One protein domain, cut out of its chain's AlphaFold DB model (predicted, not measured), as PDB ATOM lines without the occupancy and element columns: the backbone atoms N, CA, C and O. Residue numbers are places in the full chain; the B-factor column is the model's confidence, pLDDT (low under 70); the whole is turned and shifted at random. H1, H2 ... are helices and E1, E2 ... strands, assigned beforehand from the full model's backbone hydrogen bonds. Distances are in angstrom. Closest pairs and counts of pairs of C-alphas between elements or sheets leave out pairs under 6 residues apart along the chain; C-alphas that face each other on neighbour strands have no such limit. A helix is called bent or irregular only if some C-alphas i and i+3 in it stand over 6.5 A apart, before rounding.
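What this domain is: This is residues 383 to 564 of the 636 residues of the protein "YodL-like protein" of Intestinimonas butyriciproducens (UniProt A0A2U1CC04). A long helix, H4, bent but nearly straight, runs along the longest axis; H5 folds back along its arm H4b, H2 runs beside its arm H4a with H3 near that end, and a strongly twisted sheet with H1 on one face crosses its middle. The printed part has 182 residues, with E1, E2, H1, E3, E4, H2, H3, H4 and H5 in that order. The sheet runs E2, E1, E3, E4, all antiparallel, and the class is mixed, helices and strands. The whole is loose, with a radius of gyration of the C-alphas of 19.7 A, and elongated, spanning 68 by 41 by 25 A.

How they stand to each other: E1, residues 385 to 391, and E2, 401 to 403, form a hairpin, with N 386 and O 402 2.8 A apart. H1, 404 to 422, is on the sheet at a height of 8.6 A, along the strands, over E1 and E3, 428 to 438. E2, H1 and E3 make a split strand-helix-strand unit, with E1 between the two strands and a right-handed crossover. E1 and E3 are antiparallel neighbours, with N 387 and O 433 within hydrogen-bond range at 2.8 A. E3 and E4, 441 to 451, form a hairpin, with N 434 and O 445 2.7 A apart. H2, 458 to 471, is on the same face as H1, making two layers, helices on one face of a sheet. H1 touches H2 about perpendicular, at 79 degrees, closest at the C-alphas of Asp 408 and Leu 458, 4.7 A. H3, 473 to 481, touches H2 only at the corner, and only just, with 3 pairs of C-alphas within 8 A. H4, 485 to 521, is bent, C-alphas 497 and 500 being 6.8 A apart, though by its hydrogen bonds it was assigned as one helix; its arms are H4a, 485 to 497, and H4b, 500 to 521. H2 and H4a touch, opposite ways at a shallow tilt of 33 degrees, only just short of steep, closest at C-alphas 466 and 492, 5.3 A. H4b and H5, 532 to 553, form a helical hairpin, closest at C-alphas 516 and 537, 5.9 A. Every O i to N i+4 pair is within hydrogen-bond range in H1, H2, H3, H4a, H4b and H5.

Where its parts are: E1 begins at C-alpha 385 (84.265, -4.767, 26.870). E3 is 30.6 A long, E4 30.7 A, H1 26.5 A, H4b 31.6 A and H5 31.5 A, ending at C-alpha 553 (74.931, -15.896, 33.677).

The domain as a whole: The farthest C-alphas, of Ala 481 and Asp 530, are 69.3 A apart. The printed part has no cut, and no link is long. Mean pLDDT of the printed part is 84.3; 23 residues are under 70, among them 523 to 533.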
ATOM      1  N   GLU A 383      84.992 -10.067  31.346       93.75
ATOM      2  CA  GLU A 383      84.489  -8.785  31.817       93.75
ATOM      3  C   GLU A 383      83.865  -7.991  30.664       93.75
ATOM      4  O   GLU A 383      84.180  -8.267  29.502       93.75
ATOM      5  N   PRO A 384      83.005  -7.002  30.965       96.50
ATOM      6  CA  PRO A 384      82.469  -6.117  29.948       96.50
ATOM      7  C   PRO A 384      83.574  -5.462  29.123       96.50
ATOM      8  O   PRO A 384      84.639  -5.114  29.629       96.50
ATOM      9  N   THR A 385      83.308  -5.299  27.836       95.62
ATOM     10  CA  THR A 385      84.265  -4.767  26.870       95.62
ATOM     11  C   THR A 385      83.832  -3.377  26.436       95.62
ATOM     12  O   THR A 385      82.699  -3.192  25.999       95.62
ATOM     13  N   VAL A 386      84.731  -2.400  26.535       95.06
ATOM     14  CA  VAL A 386      84.473  -1.004  26.175       95.06
ATOM     15  C   VAL A 386      85.121  -0.692  24.834       95.06
ATOM     16  O   VAL A 386      86.337  -0.784  24.690       95.06
ATOM     17  N   THR A 387      84.323  -0.283  23.852       88.25
ATOM     18  CA  THR A 387      84.791   0.150  22.534       88.25
ATOM     19  C   THR A 387      84.620   1.653  22.377       88.25
ATOM     20  O   THR A 387      83.524   2.193  22.525       88.25
ATOM     21  N   ILE A 388      85.701   2.348  22.031       88.12
ATOM     22  CA  ILE A 388      85.680   3.773  21.711       88.12
ATOM     23  C   ILE A 388      85.118   3.939  20.303       88.12
ATOM     24  O   ILE A 388      85.775   3.626  19.312       88.12
ATOM     25  N   LEU A 389      83.901   4.460  20.195       72.94
ATOM     26  CA  LEU A 389      83.283   4.746  18.903       72.94
ATOM     27  C   LEU A 389      83.935   5.987  18.277       72.94
ATOM     28  O   LEU A 389      84.280   6.011  17.094       72.94
ATOM     29  N   TRP A 390      84.163   7.016  19.094       90.12
ATOM     30  CA  TRP A 390      84.792   8.265  18.671       90.12
ATOM     31  C   TRP A 390      85.344   9.050  19.863       90.12
ATOM     32  O   TRP A 390      84.739   9.032  20.928       90.12
ATOM     33  N   SER A 391      86.465   9.761  19.703       88.25
ATOM     34  CA  SER A 391      87.016  10.627  20.756       88.25
ATOM     35  C   SER A 391      87.791  11.820  20.196       88.25
ATOM     36  O   SER A 391      88.497  11.691  19.195       88.25
ATOM     37  N   GLU A 392      87.675  12.973  20.860       91.31
ATOM     38  CA  GLU A 392      88.546  14.147  20.673       91.31
ATOM     39  C   GLU A 392      89.857  14.037  21.467       91.31
ATOM     40  O   GLU A 392      90.829  14.732  21.155       91.31
ATOM     41  N   SER A 393      89.894  13.176  22.487       92.06
ATOM     42  CA  SER A 393      91.072  12.995  23.330       92.06
ATOM     43  C   SER A 393      92.169  12.280  22.563       92.06
ATOM     44  O   SER A 393      91.937  11.305  21.856       92.06
ATOM     45  N   ARG A 394      93.411  12.732  22.749       91.94
ATOM     46  CA  ARG A 394      94.593  12.070  22.174       91.94
ATOM     47  C   ARG A 394      94.975  10.784  22.910       91.94
ATOM     48  O   ARG A 394      95.851  10.070  22.431       91.94
ATOM     49  N   GLY A 395      94.375  10.531  24.075       92.19
ATOM     50  CA  GLY A 395      94.658   9.360  24.904       92.19
ATOM     51  C   GLY A 395      93.970   8.077  24.439       92.19
ATOM     52  O   GLY A 395      94.349   6.999  24.885       92.19
ATOM     53  N   VAL A 396      92.990   8.183  23.539       93.25
ATOM     54  CA  VAL A 396      92.264   7.051  22.954       93.25
ATOM     55  C   VAL A 396      91.997   7.289  21.468       93.25
ATOM     56  O   VAL A 396      92.076   8.417  20.988       93.25
ATOM     57  N   HIS A 397      91.671   6.238  20.715       87.50
ATOM     58  CA  HIS A 397      91.322   6.357  19.294       87.50
ATOM     59  C   HIS A 397      90.039   5.599  18.939       87.50
ATOM     60  O   HIS A 397      89.672   4.627  19.592       87.50
ATOM     61  N   SER A 398      89.359   6.016  17.865       82.94
ATOM     62  CA  SER A 398      88.200   5.291  17.328       82.94
ATOM     63  C   SER A 398      88.541   3.827  17.031       82.94
ATOM     64  O   SER A 398      89.606   3.523  16.488       82.94
ATOM     65  N   GLY A 399      87.623   2.933  17.388       77.50
ATOM     66  CA  GLY A 399      87.766   1.483  17.280       77.50
ATOM     67  C   GLY A 399      88.659   0.847  18.348       77.50
ATOM     68  O   GLY A 399      88.857  -0.362  18.300       77.50
ATOM     69  N   GLN A 400      89.219   1.617  19.290       89.31
ATOM     70  CA  GLN A 400      89.979   1.047  20.401       89.31
ATOM     71  C   GLN A 400      89.051   0.259  21.321       89.31
ATOM     72  O   GLN A 400      88.011   0.769  21.733       89.31
ATOM     73  N   THR A 401      89.465  -0.951  21.679       91.44
ATOM     74  CA  THR A 401      88.747  -1.821  22.606       91.44
ATOM     75  C   THR A 401      89.572  -2.005  23.875       91.44
ATOM     76  O   THR A 401      90.776  -2.245  23.799       91.44
ATOM     77  N   LEU A 402      88.921  -1.868  25.026       95.56
ATOM     78  CA  LEU A 402      89.495  -1.966  26.365       95.56
ATOM     79  C   LEU A 402      88.633  -2.897  27.214       95.56
ATOM     80  O   LEU A 402      87.423  -3.002  26.995       95.56
ATOM     81  N   SER A 403      89.233  -3.536  28.210       96.38
ATOM     82  CA  SER A 403      88.447  -4.164  29.265       96.38
ATOM     83  C   SER A 403      87.742  -3.093  30.118       96.38
ATOM     84  O   SER A 403      88.152  -1.929  30.136       96.38
ATOM     85  N   LEU A 404      86.677  -3.457  30.838       98.31
ATOM     86  CA  LEU A 404      85.961  -2.510  31.694       98.31
ATOM     87  C   LEU A 404      86.870  -1.861  32.740       98.31
ATOM     88  O   LEU A 404      86.827  -0.642  32.893       98.31
ATOM     89  N   HIS A 405      87.681  -2.643  33.457       98.00
ATOM     90  CA  HIS A 405      88.541  -2.084  34.504       98.00
ATOM     91  C   HIS A 405      89.656  -1.192  33.938       98.00
ATOM     92  O   HIS A 405      90.016  -0.191  34.561       98.00
ATOM     93  N   GLU A 406      90.178  -1.511  32.748       97.75
ATOM     94  CA  GLU A 406      91.143  -0.665  32.040       97.75
ATOM     95  C   GLU A 406      90.495   0.647  31.597       97.75
ATOM     96  O   GLU A 406      91.069   1.715  31.804       97.75
ATOM     97  N   ALA A 407      89.290   0.581  31.023       98.25
ATOM     98  CA  ALA A 407      88.546   1.756  30.592       98.25
ATOM     99  C   ALA A 407      88.168   2.656  31.774       98.25
ATOM    100  O   ALA A 407      88.350   3.867  31.689       98.25
ATOM    101  N   ASP A 408      87.700   2.084  32.888       98.50
ATOM    102  CA  ASP A 408      87.349   2.842  34.091       98.50
ATOM    103  C   ASP A 408      88.559   3.612  34.646       98.50
ATOM    104  O   ASP A 408      88.485   4.823  34.880       98.50
ATOM    105  N   ARG A 409      89.714   2.939  34.756       98.00
ATOM    106  CA  ARG A 409      90.982   3.553  35.173       98.00
ATOM    107  C   ARG A 409      91.441   4.635  34.190       98.00
ATOM    108  O   ARG A 409      91.732   5.753  34.610       98.00
ATOM    109  N   LEU A 410      91.457   4.332  32.892       98.06
ATOM    110  CA  LEU A 410      91.927   5.250  31.855       98.06
ATOM    111  C   LEU A 410      91.047   6.501  31.751       98.06
ATOM    112  O   LEU A 410      91.563   7.605  31.607       98.06
ATOM    113  N   PHE A 411      89.725   6.360  31.844       98.25
ATOM    114  CA  PHE A 411      88.803   7.493  31.741       98.25
ATOM    115  C   PHE A 411      89.004   8.466  32.906       98.25
ATOM    116  O   PHE A 411      89.074   9.673  32.683       98.25
ATOM    117  N   ARG A 412      89.230   7.942  34.118       98.12
ATOM    118  CA  ARG A 412      89.599   8.738  35.299       98.12
ATOM    119  C   ARG A 412      90.893   9.521  35.077       98.12
ATOM    120  O   ARG A 412      90.979  10.693  35.440       98.12
ATOM    121  N   GLU A 413      91.904   8.874  34.502       98.00
ATOM    122  CA  GLU A 413      93.197   9.499  34.207       98.00
ATOM    123  C   GLU A 413      93.071  10.601  33.147       98.00
ATOM    124  O   GLU A 413      93.585  11.703  33.349       98.00
ATOM    125  N   LEU A 414      92.350  10.339  32.053       97.25
ATOM    126  CA  LEU A 414      92.140  11.300  30.968       97.25
ATOM    127  C   LEU A 414      91.289  12.494  31.405       97.25
ATOM    128  O   LEU A 414      91.620  13.628  31.053       97.25
ATOM    129  N   ASP A 415      90.245  12.268  32.204       97.06
ATOM    130  CA  ASP A 415      89.441  13.336  32.800       97.06
ATOM    131  C   ASP A 415      90.303  14.244  33.692       97.06
ATOM    132  O   ASP A 415      90.371  15.462  33.485       97.06
ATOM    133  N   ALA A 416      91.060  13.651  34.623       96.19
ATOM    134  CA  ALA A 416      91.934  14.390  35.529       96.19
ATOM    135  C   ALA A 416      93.035  15.162  34.783       96.19
ATOM    136  O   ALA A 416      93.289  16.335  35.084       96.19
ATOM    137  N   GLN A 417      93.669  14.533  33.789       94.94
ATOM    138  CA  GLN A 417      94.695  15.160  32.962       94.94
ATOM    139  C   GLN A 417      94.120  16.348  32.188       94.94
ATOM    140  O   GLN A 417      94.658  17.456  32.263       94.94
ATOM    141  N   ARG A 418      93.004  16.150  31.478       94.62
ATOM    142  CA  ARG A 418      92.399  17.203  30.660       94.62
ATOM    143  C   ARG A 418      91.931  18.374  31.512       94.62
ATOM    144  O   ARG A 418      92.151  19.533  31.151       94.62
ATOM    145  N   ARG A 419      91.373  18.089  32.690       92.31
ATOM    146  CA  ARG A 419      90.992  19.104  33.672       92.31
ATOM    147  C   ARG A 419      92.192  19.924  34.148       92.31
ATOM    148  O   ARG A 419      92.083  21.150  34.231       92.31
ATOM    149  N   ALA A 420      93.319  19.270  34.435       91.94
ATOM    150  CA  ALA A 420      94.556  19.929  34.851       91.94
ATOM    151  C   ALA A 420      95.148  20.814  33.738       91.94
ATOM    152  O   ALA A 420      95.594  21.927  34.015       91.94
ATOM    153  N   GLU A 421      95.100  20.362  32.483       90.56
ATOM    154  CA  GLU A 421      95.591  21.111  31.319       90.56
ATOM    155  C   GLU A 421      94.715  22.325  30.971       90.56
ATOM    156  O   GLU A 421      95.225  23.412  30.696       90.56
ATOM    157  N   ALA A 422      93.391  22.155  30.974       85.00
ATOM    158  CA  ALA A 422      92.438  23.169  30.524       85.00
ATOM    159  C   ALA A 422      91.899  24.073  31.649       85.00
ATOM    160  O   ALA A 422      91.094  24.976  31.390       85.00
ATOM    161  N   GLY A 423      92.281  23.818  32.905       80.50
ATOM    162  CA  GLY A 423      91.750  24.520  34.075       80.50
ATOM    163  C   GLY A 423      90.228  24.388  34.220       80.50
ATOM    164  O   GLY A 423      89.575  25.339  34.650       80.50
ATOM    165  N   GLY A 424      89.663  23.255  33.781       76.00
ATOM    166  CA  GLY A 424      88.221  22.970  33.792       76.00
ATOM    167  C   GLY A 424      87.372  23.806  32.821       76.00
ATOM    168  O   GLY A 424      86.158  23.872  32.982       76.00
ATOM    169  N   ARG A 425      87.985  24.491  31.842       78.44
ATOM    170  CA  ARG A 425      87.258  25.324  30.857       78.44
ATOM    171  C   ARG A 425      86.953  24.617  29.541       78.44
ATOM    172  O   ARG A 425      86.091  25.083  28.802       78.44
ATOM    173  N   TYR A 426      87.681  23.547  29.242       85.06
ATOM    174  CA  TYR A 426      87.551  22.761  28.021       85.06
ATOM    175  C   TYR A 426      87.559  21.281  28.368       85.06
ATOM    176  O   TYR A 426      88.203  20.878  29.338       85.06
ATOM    177  N   TYR A 427      86.859  20.507  27.552       92.06
ATOM    178  CA  TYR A 427      86.729  19.067  27.671       92.06
ATOM    179  C   TYR A 427      86.868  18.422  26.293       92.06
ATOM    180  O   TYR A 427      86.637  19.087  25.279       92.06
ATOM    181  N   ASP A 428      87.257  17.152  26.278       90.00
ATOM    182  CA  ASP A 428      87.369  16.340  25.071       90.00
ATOM    183  C   ASP A 428      86.229  15.323  25.040       90.00
ATOM    184  O   ASP A 428      86.113  14.463  25.915       90.00
ATOM    185  N   LYS A 429      85.378  15.413  24.023       91.19
ATOM    186  CA  LYS A 429      84.199  14.555  23.903       91.19
ATOM    187  C   LYS A 429      84.590  13.148  23.479       91.19
ATOM    188  O   LYS A 429      85.296  12.969  22.487       91.19
ATOM    189  N   THR A 430      84.040  12.151  24.158       87.19
ATOM    190  CA  THR A 430      84.278  10.734  23.870       87.19
ATOM    191  C   THR A 430      82.962   9.973  23.844       87.19
ATOM    192  O   THR A 430      82.167  10.055  24.773       87.19
ATOM    193  N   LYS A 431      82.715   9.226  22.767       87.50
ATOM    194  CA  LYS A 431      81.588   8.303  22.607       87.50
ATOM    195  C   LYS A 431      82.103   6.869  22.688       87.50
ATOM    196  O   LYS A 431      83.072   6.521  22.012       87.50
ATOM    197  N   PHE A 432      81.432   6.045  23.480       88.81
ATOM    198  CA  PHE A 432      81.829   4.667  23.740       88.81
ATOM    199  C   PHE A 432      80.620   3.725  23.742       88.81
ATOM    200  O   PHE A 432      79.474   4.154  23.890       88.81
ATOM    201  N   GLU A 433      80.900   2.436  23.595       90.56
ATOM    202  CA  GLU A 433      79.966   1.324  23.738       90.56
ATOM    203  C   GLU A 433      80.530   0.318  24.741       90.56
ATOM    204  O   GLU A 433      81.727   0.061  24.735       90.56
ATOM    205  N   ILE A 434      79.681  -0.248  25.593       89.81
ATOM    206  CA  ILE A 434      80.002  -1.329  26.521       89.81
ATOM    207  C   ILE A 434      79.217  -2.561  26.076       89.81
ATOM    208  O   ILE A 434      77.992  -2.551  26.150       89.81
ATOM    209  N   GLU A 435      79.910  -3.611  25.648       89.88
ATOM    210  CA  GLU A 435      79.349  -4.943  25.417       89.88
ATOM    211  C   GLU A 435      79.484  -5.765  26.702       89.88
ATOM    212  O   GLU A 435      80.582  -5.890  27.252       89.88
ATOM    213  N   TYR A 436      78.381  -6.316  27.202       87.06
ATOM    214  CA  TYR A 436      78.373  -7.086  28.445       87.06
ATOM    215  C   TYR A 436      77.390  -8.250  28.389       87.06
ATOM    216  O   TYR A 436      76.458  -8.257  27.587       87.06
ATOM    217  N   MET A 437      77.593  -9.241  29.257       88.25
ATOM    218  CA  MET A 437      76.638 -10.322  29.475       88.25
ATOM    219  C   MET A 437      75.967 -10.156  30.837       88.25
ATOM    220  O   MET A 437      76.653 -10.013  31.839       88.25
ATOM    221  N   MET A 438      74.639 -10.211  30.878       81.81
ATOM    222  CA  MET A 438      73.863 -10.199  32.118       81.81
ATOM    223  C   MET A 438      72.696 -11.176  32.005       81.81
ATOM    224  O   MET A 438      71.999 -11.207  30.989       81.81
ATOM    225  N   CYS A 439      72.488 -11.998  33.037       80.38
ATOM    226  CA  CYS A 439      71.500 -13.083  33.028       80.38
ATOM    227  C   CYS A 439      71.633 -13.980  31.778       80.38
ATOM    228  O   CYS A 439      70.646 -14.358  31.140       80.38
ATOM    229  N   GLY A 440      72.874 -14.227  31.349       74.06
ATOM    230  CA  GLY A 440      73.211 -15.036  30.180       74.06
ATOM    231  C   GLY A 440      72.917 -14.374  28.832       74.06
ATOM    232  O   GLY A 440      73.200 -14.984  27.799       74.06
ATOM    233  N   THR A 441      72.367 -13.160  28.804       74.62
ATOM    234  CA  THR A 441      72.036 -12.419  27.578       74.62
ATOM    235  C   THR A 441      73.108 -11.377  27.299       74.62
ATOM    236  O   THR A 441      73.631 -10.769  28.228       74.62
ATOM    237  N   ILE A 442      73.469 -11.206  26.026       78.19
ATOM    238  CA  ILE A 442      74.468 -10.218  25.619       78.19
ATOM    239  C   ILE A 442      73.752  -8.921  25.274       78.19
ATOM    240  O   ILE A 442      72.874  -8.910  24.414       78.19
ATOM    241  N   GLU A 443      74.163  -7.845  25.926       78.06
ATOM    242  CA  GLU A 443      73.570  -6.520  25.831       78.06
ATOM    243  C   GLU A 443      74.651  -5.476  25.529       78.06
ATOM    244  O   GLU A 443      75.855  -5.716  25.691       78.06
ATOM    245  N   THR A 444      74.212  -4.298  25.088       75.56
ATOM    246  CA  THR A 444      75.098  -3.167  24.788       75.56
ATOM    247  C   THR A 444      74.601  -1.885  25.442       75.56
ATOM    248  O   THR A 444      73.421  -1.547  25.341       75.56
ATOM    249  N   TYR A 445      75.512  -1.120  26.042       80.69
ATOM    250  CA  TYR A 445      75.258   0.233  26.535       80.69
ATOM    251  C   TYR A 445      76.129   1.238  25.781       80.69
ATOM    252  O   TYR A 445      77.347   1.130  25.809       80.69
ATOM    253  N   GLN A 446      75.528   2.248  25.152       83.31
ATOM    254  CA  GLN A 446      76.276   3.360  24.559       83.31
ATOM    255  C   GLN A 446      76.167   4.618  25.419       83.31
ATOM    256  O   GLN A 446      75.080   4.980  25.877       83.31
ATOM    257  N   GLY A 447      77.296   5.303  25.589       76.00
ATOM    258  CA  GLY A 447      77.410   6.508  26.403       76.00
ATOM    259  C   GLY A 447      78.344   7.548  25.794       76.00
ATOM    260  O   GLY A 447      79.051   7.301  24.809       76.00
ATOM    261  N   ARG A 448      78.313   8.752  26.371       88.50
ATOM    262  CA  ARG A 448      79.182   9.866  25.993       88.50
ATOM    263  C   ARG A 448      79.718  10.540  27.243       88.50
ATOM    264  O   ARG A 448      78.914  11.058  28.006       88.50
ATOM    265  N   GLN A 449      81.037  10.587  27.375       91.69
ATOM    266  CA  GLN A 449      81.727  11.263  28.467       91.69
ATOM    267  C   GLN A 449      82.628  12.368  27.919       91.69
ATOM    268  O   GLN A 449      83.287  12.195  26.890       91.69
ATOM    269  N   ASP A 450      82.662  13.491  28.628       93.81
ATOM    270  CA  ASP A 450      83.416  14.679  28.258       93.81
ATOM    271  C   ASP A 450      84.644  14.809  29.176       93.81
ATOM    272  O   ASP A 450      84.581  15.396  30.251       93.81
ATOM    273  N   PHE A 451      85.799  14.276  28.765       95.56
ATOM    274  CA  PHE A 451      86.998  14.285  29.612       95.56
ATOM    275  C   PHE A 451      87.436  15.714  29.939       95.56
ATOM    276  O   PHE A 451      87.727  16.500  29.038       95.56
ATOM    277  N   GLY A 452      87.534  16.038  31.224       93.31
ATOM    278  CA  GLY A 452      87.900  17.343  31.767       93.31
ATOM    279  C   GLY A 452      86.777  18.015  32.565       93.31
ATOM    280  O   GLY A 452      87.048  18.980  33.298       93.31
ATOM    281  N   ASP A 453      85.539  17.525  32.456       90.88
ATOM    282  CA  ASP A 453      84.378  18.046  33.185       90.88
ATOM    283  C   ASP A 453      84.403  17.704  34.685       90.88
ATOM    284  O   ASP A 453      83.882  18.479  35.499       90.88
ATOM    285  N   GLY A 454      85.180  16.690  35.077       91.69
ATOM    286  CA  GLY A 454      85.320  16.238  36.457       91.69
ATOM    287  C   GLY A 454      84.379  15.094  36.832       91.69
ATOM    288  O   GLY A 454      84.224  14.847  38.030       91.69
ATOM    289  N   ASP A 455      83.764  14.423  35.854       90.19
ATOM    290  CA  ASP A 455      82.915  13.246  36.069       90.19
ATOM    291  C   ASP A 455      83.710  12.015  36.546       90.19
ATOM    292  O   ASP A 455      83.123  11.073  37.079       90.19
ATOM    293  N   GLY A 456      85.043  12.026  36.425       95.31
ATOM    294  CA  GLY A 456      85.906  10.967  36.942       95.31
ATOM    295  C   GLY A 456      85.964   9.738  36.037       95.31
ATOM    296  O   GLY A 456      86.223   9.850  34.838       95.31
ATOM    297  N   SER A 457      85.829   8.544  36.619       97.94
ATOM    298  CA  SER A 457      85.913   7.294  35.859       97.94
ATOM    299  C   SER A 457      84.682   7.038  34.990       97.94
ATOM    300  O   SER A 457      83.678   7.743  35.074       97.94
ATOM    301  N   LEU A 458      84.751   5.999  34.156       97.75
ATOM    302  CA  LEU A 458      83.629   5.572  33.323       97.75
ATOM    303  C   LEU A 458      82.385   5.246  34.165       97.75
ATOM    304  O   LEU A 458      81.279   5.690  33.852       97.75
ATOM    305  N   ILE A 459      82.555   4.478  35.243       97.88
ATOM    306  CA  ILE A 459      81.453   4.086  36.126       97.88
ATOM    307  C   ILE A 459      80.930   5.296  36.911       97.88
ATOM    308  O   ILE A 459      79.710   5.458  37.021       97.88
ATOM    309  N   ASP A 460      81.822   6.168  37.398       97.69
ATOM    310  CA  ASP A 460      81.451   7.414  38.083       97.69
ATOM    311  C   ASP A 460      80.576   8.298  37.170       97.69
ATOM    312  O   ASP A 460      79.499   8.745  37.582       97.69
ATOM    313  N   HIS A 461      80.965   8.448  35.899       96.31
ATOM    314  CA  HIS A 461      80.199   9.166  34.880       96.31
ATOM    315  C   HIS A 461      78.814   8.544  34.635       96.31
ATOM    316  O   HIS A 461      77.798   9.241  34.687       96.31
ATOM    317  N   ILE A 462      78.734   7.224  34.415       91.00
ATOM    318  CA  ILE A 462      77.451   6.528  34.191       91.00
ATOM    319  C   ILE A 462      76.526   6.724  35.400       91.00
ATOM    320  O   ILE A 462      75.351   7.079  35.246       91.00
ATOM    321  N   ARG A 463      77.055   6.551  36.617       96.75
ATOM    322  CA  ARG A 463      76.314   6.780  37.862       96.75
ATOM    323  C   ARG A 463      75.828   8.225  37.959       96.75
ATOM    324  O   ARG A 463      74.658   8.452  38.285       96.75
ATOM    325  N   GLY A 464      76.697   9.190  37.669       90.31
ATOM    326  CA  GLY A 464      76.391  10.619  37.661       90.31
ATOM    327  C   GLY A 464      75.266  10.965  36.687       90.31
ATOM    328  O   GLY A 464      74.282  11.595  37.082       90.31
ATOM    329  N   HIS A 465      75.341  10.462  35.452       86.31
ATOM    330  CA  HIS A 465      74.341  10.667  34.408       86.31
ATOM    331  C   HIS A 465      72.934  10.214  34.830       86.31
ATOM    332  O   HIS A 465      71.961  10.976  34.724       86.31
ATOM    333  N   PHE A 466      72.810   8.985  35.341       83.75
ATOM    334  CA  PHE A 466      71.515   8.454  35.770       83.75
ATOM    335  C   PHE A 466      71.019   9.110  37.060       83.75
ATOM    336  O   PHE A 466      69.829   9.397  37.176       83.75
ATOM    337  N   THR A 467      71.916   9.446  37.992       90.69
ATOM    338  CA  THR A 467      71.560  10.178  39.218       90.69
ATOM    339  C   THR A 467      71.019  11.569  38.898       90.69
ATOM    340  O   THR A 467      70.003  11.983  39.461       90.69
ATOM    341  N   TYR A 468      71.667  12.286  37.979       83.38
ATOM    342  CA  TYR A 468      71.230  13.601  37.527       83.38
ATOM    343  C   TYR A 468      69.860  13.522  36.844       83.38
ATOM    344  O   TYR A 468      68.918  14.190  37.267       83.38
ATOM    345  N   THR A 469      69.708  12.630  35.862       75.62
ATOM    346  CA  THR A 469      68.444  12.438  35.128       75.62
ATOM    347  C   THR A 469      67.283  12.070  36.061       75.62
ATOM    348  O   THR A 469      66.148  12.525  35.884       75.62
ATOM    349  N   ARG A 470      67.565  11.279  37.102       84.44
ATOM    350  CA  ARG A 470      66.570  10.827  38.076       84.44
ATOM    351  C   ARG A 470      66.090  11.917  39.033       84.44
ATOM    352  O   ARG A 470      64.946  11.852  39.492       84.44
ATOM    353  N   ASN A 471      66.949  12.883  39.354       88.00
ATOM    354  CA  ASN A 471      66.717  13.832  40.445       88.00
ATOM    355  C   ASN A 471      66.556  15.291  39.995       88.00
ATOM    356  O   ASN A 471      66.038  16.095  40.768       88.00
ATOM    357  N   ASP A 472      66.964  15.649  38.774       87.69
ATOM    358  CA  ASP A 472      66.885  17.026  38.287       87.69
ATOM    359  C   ASP A 472      65.419  17.475  38.074       87.69
ATOM    360  O   ASP A 472      64.696  16.880  37.265       87.69
ATOM    361  N   PRO A 473      64.949  18.532  38.770       85.00
ATOM    362  CA  PRO A 473      63.555  18.965  38.690       85.00
ATOM    363  C   PRO A 473      63.119  19.395  37.286       85.00
ATOM    364  O   PRO A 473      62.005  19.081  36.866       85.00
ATOM    365  N   TYR A 474      63.997  20.066  36.534       80.31
ATOM    366  CA  TYR A 474      63.693  20.522  35.178       80.31
ATOM    367  C   TYR A 474      63.473  19.330  34.238       80.31
ATOM    368  O   TYR A 474      62.502  19.300  33.470       80.31
ATOM    369  N   TRP A 475      64.331  18.314  34.324       62.00
ATOM    370  CA  TRP A 475      64.187  17.084  33.549       62.00
ATOM    371  C   TRP A 475      62.949  16.289  33.946       62.00
ATOM    372  O   TRP A 475      62.212  15.826  33.072       62.00
ATOM    373  N   GLN A 476      62.665  16.182  35.242       80.75
ATOM    374  CA  GLN A 476      61.488  15.474  35.744       80.75
ATOM    375  C   GLN A 476      60.174  16.132  35.291       80.75
ATOM    376  O   GLN A 476      59.235  15.421  34.917       80.75
ATOM    377  N   ASP A 477      60.106  17.463  35.258       78.75
ATOM    378  CA  ASP A 477      58.942  18.203  34.753       78.75
ATOM    379  C   ASP A 477      58.771  18.027  33.239       78.75
ATOM    380  O   ASP A 477      57.665  17.788  32.746       78.75
ATOM    381  N   ARG A 478      59.873  18.055  32.484       71.94
ATOM    382  CA  ARG A 478      59.862  17.815  31.034       71.94
ATOM    383  C   ARG A 478      59.419  16.392  30.682       71.94
ATOM    384  O   ARG A 478      58.678  16.206  29.715       71.94
ATOM    385  N   LEU A 479      59.844  15.391  31.454       62.78
ATOM    386  CA  LEU A 479      59.410  14.000  31.299       62.78
ATOM    387  C   LEU A 479      57.931  13.822  31.663       62.78
ATOM    388  O   LEU A 479      57.219  13.082  30.982       62.78
ATOM    389  N   ALA A 480      57.448  14.529  32.690       73.06
ATOM    390  CA  ALA A 480      56.034  14.536  33.060       73.06
ATOM    391  C   ALA A 480      55.162  15.139  31.950       73.06
ATOM    392  O   ALA A 480      54.156  14.541  31.577       73.06
ATOM    393  N   ALA A 481      55.585  16.264  31.361       67.38
ATOM    394  CA  ALA A 481      54.875  16.922  30.263       67.38
ATOM    395  C   ALA A 481      54.737  16.039  29.009       67.38
ATOM    396  O   ALA A 481      53.800  16.208  28.232       67.38
ATOM    397  N   LYS A 482      55.653  15.081  28.820       65.25
ATOM    398  CA  LYS A 482      55.618  14.096  27.729       65.25
ATOM    399  C   LYS A 482      54.932  12.775  28.100       65.25
ATOM    400  O   LYS A 482      54.850  11.896  27.253       65.25
ATOM    401  N   GLY A 483      54.477  12.607  29.344       72.75
ATOM    402  CA  GLY A 483      53.890  11.351  29.828       72.75
ATOM    403  C   GLY A 483      54.892  10.199  30.002       72.75
ATOM    404  O   GLY A 483      54.476   9.056  30.138       72.75
ATOM    405  N   LEU A 484      56.202  10.482  30.015       63.03
ATOM    406  CA  LEU A 484      57.277   9.472  30.016       63.03
ATOM    407  C   LEU A 484      57.975   9.304  31.374       63.03
ATOM    408  O   LEU A 484      58.876   8.480  31.514       63.03
ATOM    409  N   LYS A 485      57.577  10.079  32.390       66.19
ATOM    410  CA  LYS A 485      58.242  10.120  33.704       66.19
ATOM    411  C   LYS A 485      58.354   8.756  34.391       66.19
ATOM    412  O   LYS A 485      59.391   8.475  34.976       66.19
ATOM    413  N   GLY A 486      57.316   7.919  34.317       68.88
ATOM    414  CA  GLY A 486      57.327   6.580  34.926       68.88
ATOM    415  C   GLY A 486      58.421   5.691  34.335       68.88
ATOM    416  O   GLY A 486      59.347   5.308  35.041       68.88
ATOM    417  N   GLN A 487      58.368   5.469  33.020       60.62
ATOM    418  CA  GLN A 487      59.330   4.638  32.289       60.62
ATOM    419  C   GLN A 487      60.776   5.151  32.414       60.62
ATOM    420  O   GLN A 487      61.710   4.370  32.572       60.62
ATOM    421  N   ALA A 488      60.979   6.472  32.358       57.94
ATOM    422  CA  ALA A 488      62.308   7.066  32.491       57.94
ATOM    423  C   ALA A 488      62.904   6.857  33.893       57.94
ATOM    424  O   ALA A 488      64.099   6.583  34.014       57.94
ATOM    425  N   ASN A 489      62.080   6.947  34.940       75.94
ATOM    426  CA  ASN A 489      62.529   6.706  36.307       75.94
ATOM    427  C   ASN A 489      62.817   5.225  36.551       75.94
ATOM    428  O   ASN A 489      63.854   4.933  37.129       75.94
ATOM    429  N   GLU A 490      61.992   4.310  36.035       69.56
ATOM    430  CA  GLU A 490      62.267   2.864  36.094       69.56
ATOM    431  C   GLU A 490      63.613   2.509  35.446       69.56
ATOM    432  O   GLU A 490      64.378   1.722  35.997       69.56
ATOM    433  N   ARG A 491      63.950   3.137  34.312       67.81
ATOM    434  CA  ARG A 491      65.253   2.948  33.661       67.81
ATOM    435  C   ARG A 491      66.414   3.479  34.502       67.81
ATOM    436  O   ARG A 491      67.455   2.833  34.561       67.81
ATOM    437  N   CYS A 492      66.262   4.653  35.114       69.69
ATOM    438  CA  CYS A 492      67.299   5.201  35.991       69.69
ATOM    439  C   CYS A 492      67.479   4.331  37.238       69.69
ATOM    440  O   CYS A 492      68.612   4.072  37.625       69.69
ATOM    441  N   ASP A 493      66.377   3.861  37.824       81.56
ATOM    442  CA  ASP A 493      66.387   2.982  38.992       81.56
ATOM    443  C   ASP A 493      67.089   1.658  38.629       81.56
ATOM    444  O   ASP A 493      68.028   1.265  39.308       81.56
ATOM    445  N   TYR A 494      66.776   1.043  37.481       81.12
ATOM    446  CA  TYR A 494      67.517  -0.126  36.982       81.12
ATOM    447  C   TYR A 494      69.013   0.156  36.776       81.12
ATOM    448  O   TYR A 494      69.863  -0.642  37.170       81.12
ATOM    449  N   ALA A 495      69.362   1.294  36.170       78.06
ATOM    450  CA  ALA A 495      70.759   1.625  35.930       78.06
ATOM    451  C   ALA A 495      71.546   1.795  37.241       78.06
ATOM    452  O   ALA A 495      72.669   1.310  37.347       78.06
ATOM    453  N   LEU A 496      70.955   2.453  38.242       89.12
ATOM    454  CA  LEU A 496      71.595   2.737  39.528       89.12
ATOM    455  C   LEU A 496      71.615   1.527  40.469       89.12
ATOM    456  O   LEU A 496      72.608   1.339  41.172       89.12
ATOM    457  N   ASP A 497      70.553   0.720  40.469       89.12
ATOM    458  CA  ASP A 497      70.373  -0.390  41.409       89.12
ATOM    459  C   ASP A 497      70.902  -1.726  40.866       89.12
ATOM    460  O   ASP A 497      71.176  -2.635  41.648       89.12
ATOM    461  N   VAL A 498      71.041  -1.866  39.541       86.12
ATOM    462  CA  VAL A 498      71.448  -3.122  38.890       86.12
ATOM    463  C   VAL A 498      72.694  -2.937  38.032       86.12
ATOM    464  O   VAL A 498      73.715  -3.563  38.299       86.12
ATOM    465  N   PHE A 499      72.638  -2.078  37.011       88.62
ATOM    466  CA  PHE A 499      73.701  -2.010  36.001       88.62
ATOM    467  C   PHE A 499      75.022  -1.463  36.554       88.62
ATOM    468  O   PHE A 499      76.073  -2.061  36.342       88.62
ATOM    469  N   VAL A 500      74.988  -0.356  37.295       95.50
ATOM    470  CA  VAL A 500      76.203   0.230  37.871       95.50
ATOM    471  C   VAL A 500      76.853  -0.709  38.905       95.50
ATOM    472  O   VAL A 500      78.039  -0.992  38.744       95.50
ATOM    473  N   PRO A 501      76.127  -1.277  39.891       96.12
ATOM    474  CA  PRO A 501      76.693  -2.281  40.797       96.12
ATOM    475  C   PRO A 501      77.254  -3.518  40.084       96.12
ATOM    476  O   PRO A 501      78.206  -4.130  40.566       96.12
ATOM    477  N   PHE A 502      76.679  -3.912  38.947       95.38
ATOM    478  CA  PHE A 502      77.211  -4.990  38.112       95.38
ATOM    479  C   PHE A 502      78.581  -4.627  37.512       95.38
ATOM    480  O   PHE A 502      79.519  -5.420  37.595       95.38
ATOM    481  N   LEU A 503      78.728  -3.412  36.968       96.75
ATOM    482  CA  LEU A 503      80.011  -2.923  36.452       96.75
ATOM    483  C   LEU A 503      81.073  -2.833  37.561       96.75
ATOM    484  O   LEU A 503      82.206  -3.266  37.362       96.75
ATOM    485  N   GLU A 504      80.706  -2.332  38.743       97.81
ATOM    486  CA  GLU A 504      81.616  -2.227  39.893       97.81
ATOM    487  C   GLU A 504      82.144  -3.591  40.340       97.81
ATOM    488  O   GLU A 504      83.352  -3.761  40.489       97.81
ATOM    489  N   GLN A 505      81.271  -4.596  40.456       96.06
ATOM    490  CA  GLN A 505      81.684  -5.958  40.810       96.06
ATOM    491  C   GLN A 505      82.675  -6.547  39.795       96.06
ATOM    492  O   GLN A 505      83.630  -7.224  40.179       96.06
ATOM    493  N   HIS A 506      82.515  -6.266  38.499       97.62
ATOM    494  CA  HIS A 506      83.491  -6.696  37.496       97.62
ATOM    495  C   HIS A 506      84.866  -6.049  37.674       97.62
ATOM    496  O   HIS A 506      85.873  -6.752  37.506       97.62
ATOM    497  N   VAL A 507      84.902  -4.756  38.016       96.94
ATOM    498  CA  VAL A 507      86.134  -4.008  38.305       96.94
ATOM    499  C   VAL A 507      86.792  -4.519  39.588       96.94
ATOM    500  O   VAL A 507      87.999  -4.752  39.596       96.94
ATOM    501  N   GLU A 508      86.021  -4.788  40.642       92.94
ATOM    502  CA  GLU A 508      86.525  -5.380  41.889       92.94
ATOM    503  C   GLU A 508      87.144  -6.766  41.658       92.94
ATOM    504  O   GLU A 508      88.260  -7.045  42.106       92.94
ATOM    505  N   LEU A 509      86.455  -7.630  40.902       90.31
ATOM    506  CA  LEU A 509      86.968  -8.951  40.528       90.31
ATOM    507  C   LEU A 509      88.246  -8.850  39.683       90.31
ATOM    508  O   LEU A 509      89.145  -9.679  39.837       90.31
ATOM    509  N   ALA A 510      88.341  -7.857  38.794       91.06
ATOM    510  CA  ALA A 510      89.533  -7.632  37.978       91.06
ATOM    511  C   ALA A 510      90.716  -7.154  38.833       91.06
ATOM    512  O   ALA A 510      91.792  -7.743  38.762       91.06
ATOM    513  N   ALA A 511      90.500  -6.181  39.720       83.69
ATOM    514  CA  ALA A 511      91.521  -5.698  40.648       83.69
ATOM    515  C   ALA A 511      92.040  -6.817  41.571       83.69
ATOM    516  O   ALA A 511      93.248  -6.949  41.784       83.69
ATOM    517  N   LYS A 512      91.143  -7.680  42.074       83.12
ATOM    518  CA  LYS A 512      91.532  -8.861  42.861       83.12
ATOM    519  C   LYS A 512      92.380  -9.830  42.029       83.12
ATOM    520  O   LYS A 512      93.372 -10.350  42.535       83.12
ATOM    521  N   ALA A 513      92.029 -10.055  40.760       81.69
ATOM    522  CA  ALA A 513      92.797 -10.917  39.863       81.69
ATOM    523  C   ALA A 513      94.193 -10.353  39.562       81.69
ATOM    524  O   ALA A 513      95.166 -11.097  39.673       81.69
ATOM    525  N   GLU A 514      94.304  -9.058  39.239       82.00
ATOM    526  CA  GLU A 514      95.587  -8.371  39.019       82.00
ATOM    527  C   GLU A 514      96.498  -8.514  40.247       82.00
ATOM    528  O   GLU A 514      97.668  -8.880  40.119       82.00
ATOM    529  N   HIS A 515      95.950  -8.296  41.449       78.56
ATOM    530  CA  HIS A 515      96.697  -8.428  42.696       78.56
ATOM    531  C   HIS A 515      97.224  -9.855  42.915       78.56
ATOM    532  O   HIS A 515      98.418 -10.045  43.140       78.56
ATOM    533  N   ILE A 516      96.355 -10.866  42.808       75.44
ATOM    534  CA  ILE A 516      96.730 -12.273  43.016       75.44
ATOM    535  C   ILE A 516      97.728 -12.754  41.958       75.44
ATOM    536  O   ILE A 516      98.675 -13.471  42.284       75.44
ATOM    537  N   ALA A 517      97.550 -12.346  40.700       73.62
ATOM    538  CA  ALA A 517      98.490 -12.656  39.629       73.62
ATOM    539  C   ALA A 517      99.862 -12.008  39.875       73.62
ATOM    540  O   ALA A 517     100.885 -12.652  39.651       73.62
ATOM    541  N   GLY A 518      99.893 -10.770  40.381       70.62
ATOM    542  CA  GLY A 518     101.122 -10.103  40.815       70.62
ATOM    543  C   GLY A 518     101.857 -10.902  41.890       70.62
ATOM    544  O   GLY A 518     103.027 -11.232  41.711       70.62
ATOM    545  N   VAL A 519     101.143 -11.318  42.943       72.12
ATOM    546  CA  VAL A 519     101.707 -12.166  44.010       72.12
ATOM    547  C   VAL A 519     102.288 -13.464  43.444       72.12
ATOM    548  O   VAL A 519     103.411 -13.818  43.790       72.12
ATOM    549  N   TYR A 520     101.570 -14.154  42.550       73.56
ATOM    550  CA  TYR A 520     102.052 -15.388  41.918       73.56
ATOM    551  C   TYR A 520     103.331 -15.171  41.095       73.56
ATOM    552  O   TYR A 520     104.255 -15.982  41.161       73.56
ATOM    553  N   ASN A 521     103.392 -14.083  40.323       71.81
ATOM    554  CA  ASN A 521     104.529 -13.770  39.454       71.81
ATOM    555  C   ASN A 521     105.790 -13.369  40.232       71.81
ATOM    556  O   ASN A 521     106.897 -13.619  39.755       71.81
ATOM    557  N   ASP A 522     105.627 -12.792  41.421       73.00
ATOM    558  CA  ASP A 522     106.733 -12.399  42.298       73.00
ATOM    559  C   ASP A 522     107.303 -13.579  43.115       73.00
ATOM    560  O   ASP A 522     108.312 -13.428  43.815       73.00
ATOM    561  N   LEU A 523     106.697 -14.774  43.028       64.00
ATOM    562  CA  LEU A 523     107.204 -15.965  43.711       64.00
ATOM    563  C   LEU A 523     108.561 -16.415  43.125       64.00
ATOM    564  O   LEU A 523     108.723 -16.474  41.907       64.00
ATOM    565  N   PRO A 524     109.536 -16.830  43.962       60.59
ATOM    566  CA  PRO A 524     110.861 -17.251  43.489       60.59
ATOM    567  C   PRO A 524     110.875 -18.525  42.626       60.59
ATOM    568  O   PRO A 524     111.752 -18.673  41.779       60.59
ATOM    569  N   ASP A 525     109.946 -19.457  42.867       65.88
ATOM    570  CA  ASP A 525     109.766 -20.690  42.084       65.88
ATOM    571  C   ASP A 525     108.275 -21.091  42.034       65.88
ATOM    572  O   ASP A 525     107.828 -21.969  42.775       65.88
ATOM    573  N   PRO A 526     107.470 -20.440  41.176       57.81
ATOM    574  CA  PRO A 526     106.023 -20.654  41.108       57.81
ATOM    575  C   PRO A 526     105.626 -21.987  40.448       57.81
ATOM    576  O   PRO A 526     104.445 -22.333  40.423       57.81
ATOM    577  N   ARG A 527     106.590 -22.725  39.874       66.00
ATOM    578  CA  ARG A 527     106.378 -24.029  39.214       66.00
ATOM    579  C   ARG A 527     106.875 -25.205  40.059       66.00
ATOM    580  O   ARG A 527     106.733 -26.354  39.630       66.00
ATOM    581  N   GLY A 528     107.451 -24.932  41.230       62.50
ATOM    582  CA  GLY A 528     107.765 -25.941  42.231       62.50
ATOM    583  C   GLY A 528     106.493 -26.688  42.637       62.50
ATOM    584  O   GLY A 528     105.470 -26.074  42.927       62.50
ATOM    585  N   LYS A 529     106.540 -28.023  42.615       48.56
ATOM    586  CA  LYS A 529     105.351 -28.883  42.764       48.56
ATOM    587  C   LYS A 529     104.681 -28.818  44.145       48.56
ATOM    588  O   LYS A 529     103.532 -29.227  44.248       48.56
ATOM    589  N   ASP A 530     105.350 -28.244  45.146       55.19
ATOM    590  CA  ASP A 530     104.923 -28.227  46.549       55.19
ATOM    591  C   ASP A 530     104.979 -26.810  47.163       55.19
ATOM    592  O   ASP A 530     105.505 -26.631  48.257       55.19
ATOM    593  N   GLN A 531     104.475 -25.775  46.466       69.62
ATOM    594  CA  GLN A 531     104.384 -24.410  47.019       69.62
ATOM    595  C   GLN A 531     102.926 -24.041  47.379       69.62
ATOM    596  O   GLN A 531     102.143 -23.692  46.490       69.62
ATOM    597  N   PRO A 532     102.544 -24.049  48.673       69.06
ATOM    598  CA  PRO A 532     101.182 -23.749  49.130       69.06
ATOM    599  C   PRO A 532     100.617 -22.411  48.639       69.06
ATOM    600  O   PRO A 532      99.454 -22.341  48.250       69.06
ATOM    601  N   VAL A 533     101.444 -21.361  48.594       67.69
ATOM    602  CA  VAL A 533     101.020 -20.027  48.134       67.69
ATOM    603  C   VAL A 533     100.750 -19.993  46.635       67.69
ATOM    604  O   VAL A 533      99.757 -19.408  46.216       67.69
ATOM    605  N   ALA A 534     101.563 -20.674  45.823       72.56
ATOM    606  CA  ALA A 534     101.312 -20.780  44.388       72.56
ATOM    607  C   ALA A 534      99.974 -21.492  44.123       72.56
ATOM    608  O   ALA A 534      99.169 -21.025  43.317       72.56
ATOM    609  N   ASN A 535      99.704 -22.573  44.860       77.12
ATOM    610  CA  ASN A 535      98.450 -23.322  44.773       77.12
ATOM    611  C   ASN A 535      97.244 -22.489  45.228       77.12
ATOM    612  O   ASN A 535      96.205 -22.516  44.571       77.12
ATOM    613  N   TYR A 536      97.393 -21.705  46.300       78.50
ATOM    614  CA  TYR A 536      96.373 -20.758  46.747       78.50
ATOM    615  C   TYR A 536      96.083 -19.684  45.690       78.50
ATOM    616  O   TYR A 536      94.920 -19.451  45.365       78.50
ATOM    617  N   CYS A 537      97.114 -19.059  45.111       74.88
ATOM    618  CA  CYS A 537      96.940 -18.050  44.065       74.88
ATOM    619  C   CYS A 537      96.186 -18.621  42.856       74.88
ATOM    620  O   CYS A 537      95.247 -17.995  42.369       74.88
ATOM    621  N   LEU A 538      96.545 -19.827  42.404       83.50
ATOM    622  CA  LEU A 538      95.839 -20.508  41.315       83.50
ATOM    623  C   LEU A 538      94.377 -20.801  41.681       83.50
ATOM    624  O   LEU A 538      93.484 -20.517  40.885       83.50
ATOM    625  N   ALA A 539      94.114 -21.296  42.896       80.38
ATOM    626  CA  ALA A 539      92.754 -21.548  43.371       80.38
ATOM    627  C   ALA A 539      91.919 -20.259  43.455       80.38
ATOM    628  O   ALA A 539      90.742 -20.259  43.096       80.38
ATOM    629  N   MET A 540      92.521 -19.146  43.883       82.25
ATOM    630  CA  MET A 540      91.857 -17.846  43.949       82.25
ATOM    631  C   MET A 540      91.540 -17.288  42.555       82.25
ATOM    632  O   MET A 540      90.460 -16.737  42.353       82.25
ATOM    633  N   LEU A 541      92.436 -17.457  41.576       83.31
ATOM    634  CA  LEU A 541      92.177 -17.062  40.187       83.31
ATOM    635  C   LEU A 541      91.033 -17.878  39.566       83.31
ATOM    636  O   LEU A 541      90.193 -17.309  38.870       83.31
ATOM    637  N   GLU A 542      90.954 -19.180  39.847       87.06
ATOM    638  CA  GLU A 542      89.813 -20.008  39.429       87.06
ATOM    639  C   GLU A 542      88.515 -19.614  40.146       87.06
ATOM    640  O   GLU A 542      87.468 -19.505  39.508       87.06
ATOM    641  N   HIS A 543      88.578 -19.299  41.441       87.69
ATOM    642  CA  HIS A 543      87.434 -18.764  42.183       87.69
ATOM    643  C   HIS A 543      86.923 -17.445  41.576       87.69
ATOM    644  O   HIS A 543      85.721 -17.289  41.381       87.69
ATOM    645  N   ILE A 544      87.810 -16.517  41.198       84.44
ATOM    646  CA  ILE A 544      87.424 -15.252  40.547       84.44
ATOM    647  C   ILE A 544      86.739 -15.497  39.195       84.44
ATOM    648  O   ILE A 544      85.748 -14.832  38.890       84.44
ATOM    649  N   LYS A 545      87.226 -16.456  38.393       89.44
ATOM    650  CA  LYS A 545      86.561 -16.868  37.143       89.44
ATOM    651  C   LYS A 545      85.161 -17.419  37.411       89.44
ATOM    652  O   LYS A 545      84.213 -17.038  36.733       89.44
ATOM    653  N   ALA A 546      85.013 -18.272  38.424       88.88
ATOM    654  CA  ALA A 546      83.712 -18.806  38.809       88.88
ATOM    655  C   ALA A 546      82.745 -17.691  39.257       88.88
ATOM    656  O   ALA A 546      81.618 -17.639  38.776       88.88
ATOM    657  N   CYS A 547      83.200 -16.735  40.075       90.25
ATOM    658  CA  CYS A 547      82.390 -15.575  40.463       90.25
ATOM    659  C   CYS A 547      81.977 -14.711  39.263       90.25
ATOM    660  O   CYS A 547      80.836 -14.265  39.194       90.25
ATOM    661  N   ARG A 548      82.887 -14.479  38.306       93.50
ATOM    662  CA  ARG A 548      82.591 -13.701  37.093       93.50
ATOM    663  C   ARG A 548      81.539 -14.387  36.225       93.50
ATOM    664  O   ARG A 548      80.658 -13.716  35.699       93.50
ATOM    665  N   ARG A 549      81.618 -15.713  36.120       92.62
ATOM    666  CA  ARG A 549      80.628 -16.531  35.420       92.62
ATOM    667  C   ARG A 549      79.249 -16.409  36.044       92.62
ATOM    668  O   ARG A 549      78.322 -16.022  35.343       92.62
ATOM    669  N   GLU A 550      79.151 -16.616  37.353       92.56
ATOM    670  CA  GLU A 550      77.900 -16.433  38.097       92.56
ATOM    671  C   GLU A 550      77.314 -15.029  37.905       92.56
ATOM    672  O   GLU A 550      76.128 -14.888  37.610       92.56
ATOM    673  N   LEU A 551      78.154 -13.992  37.986       93.00
ATOM    674  CA  LEU A 551      77.738 -12.602  37.779       93.00
ATOM    675  C   LEU A 551      77.154 -12.356  36.375       93.00
ATOM    676  O   LEU A 551      76.188 -11.608  36.233       93.00
ATOM    677  N   ASN A 552      77.706 -13.001  35.347       90.44
ATOM    678  CA  ASN A 552      77.264 -12.845  33.962       90.44
ATOM    679  C   ASN A 552      76.026 -13.691  33.623       90.44
ATOM    680  O   ASN A 552      75.176 -13.257  32.843       90.44
ATOM    681  N   THR A 553      75.917 -14.913  34.153       87.50
ATOM    682  CA  THR A 553      74.931 -15.896  33.677       87.50
ATOM    683  C   THR A 553      73.705 -16.041  34.568       87.50
ATOM    684  O   THR A 553      72.626 -16.328  34.048       87.50
ATOM    685  N   ALA A 554      73.827 -15.833  35.880       84.31
ATOM    686  CA  ALA A 554      72.732 -16.082  36.813       84.31
ATOM    687  C   ALA A 554      71.745 -14.905  36.890       84.31
ATOM    688  O   ALA A 554      72.134 -13.741  36.914       84.31
ATOM    689  N   GLU A 555      70.448 -15.203  37.028       78.81
ATOM    690  CA  GLU A 555      69.445 -14.186  37.397       78.81
ATOM    691  C   GLU A 555      69.655 -13.668  38.830       78.81
ATOM    692  O   GLU A 555      69.265 -12.549  39.169       78.81
ATOM    693  N   ARG A 556      70.231 -14.513  39.692       84.31
ATOM    694  CA  ARG A 556      70.578 -14.222  41.086       84.31
ATOM    695  C   ARG A 556      71.923 -14.886  41.394       84.31
ATOM    696  O   ARG A 556      71.915 -16.080  41.681       84.31
ATOM    697  N   PRO A 557      73.044 -14.154  41.305       84.62
ATOM    698  CA  PRO A 557      74.369 -14.728  41.513       84.62
ATOM    699  C   PRO A 557      74.527 -15.332  42.912       84.62
ATOM    700  O   PRO A 557      74.268 -14.665  43.918       84.62
ATOM    701  N   GLU A 558      74.983 -16.583  42.972       88.12
ATOM    702  CA  GLU A 558      75.388 -17.257  44.206       88.12
ATOM    703  C   GLU A 558      76.878 -17.590  44.120       88.12
ATOM    704  O   GLU A 558      77.297 -18.512  43.427       88.12
ATOM    705  N   TYR A 559      77.705 -16.805  44.811       88.12
ATOM    706  CA  TYR A 559      79.151 -16.941  44.689       88.12
ATOM    707  C   TYR A 559      79.679 -18.204  45.388       88.12
ATOM    708  O   TYR A 559      79.262 -18.504  46.514       88.12
ATOM    709  N   PRO A 560      80.632 -18.928  44.768       89.12
ATOM    710  CA  PRO A 560      81.269 -20.080  45.394       89.12
ATOM    711  C   PRO A 560      82.017 -19.679  46.671       89.12
ATOM    712  O   PRO A 560      82.415 -18.527  46.847       89.12
ATOM    713  N   ALA A 561      82.260 -20.645  47.559       86.31
ATOM    714  CA  ALA A 561      83.071 -20.404  48.750       86.31
ATOM    715  C   ALA A 561      84.482 -19.937  48.356       86.31
ATOM    716  O   ALA A 561      85.110 -20.494  47.449       86.31
ATOM    717  N   GLN A 562      84.973 -18.904  49.036       83.25
ATOM    718  CA  GLN A 562      86.311 -18.387  48.799       83.25
ATOM    719  C   GLN A 562      87.363 -19.402  49.290       83.25
ATOM    720  O   GLN A 562      87.225 -19.914  50.402       83.25
ATOM    721  N   PRO A 563      88.424 -19.686  48.509       79.12
ATOM    722  CA  PRO A 563      89.554 -20.470  48.992       79.12
ATOM    723  C   PRO A 563      90.222 -19.784  50.185       79.12
ATOM    724  O   PRO A 563      90.547 -18.597  50.117       79.12
ATOM    725  N   GLU A 564      90.475 -20.542  51.249       76.75
ATOM    726  CA  GLU A 564      91.167 -20.051  52.439       76.75
ATOM    727  C   GLU A 564      92.642 -20.437  52.396       76.75
ATOM    728  O   GLU A 564      92.991 -21.599  52.183       76.75
TER     729      GLU A 564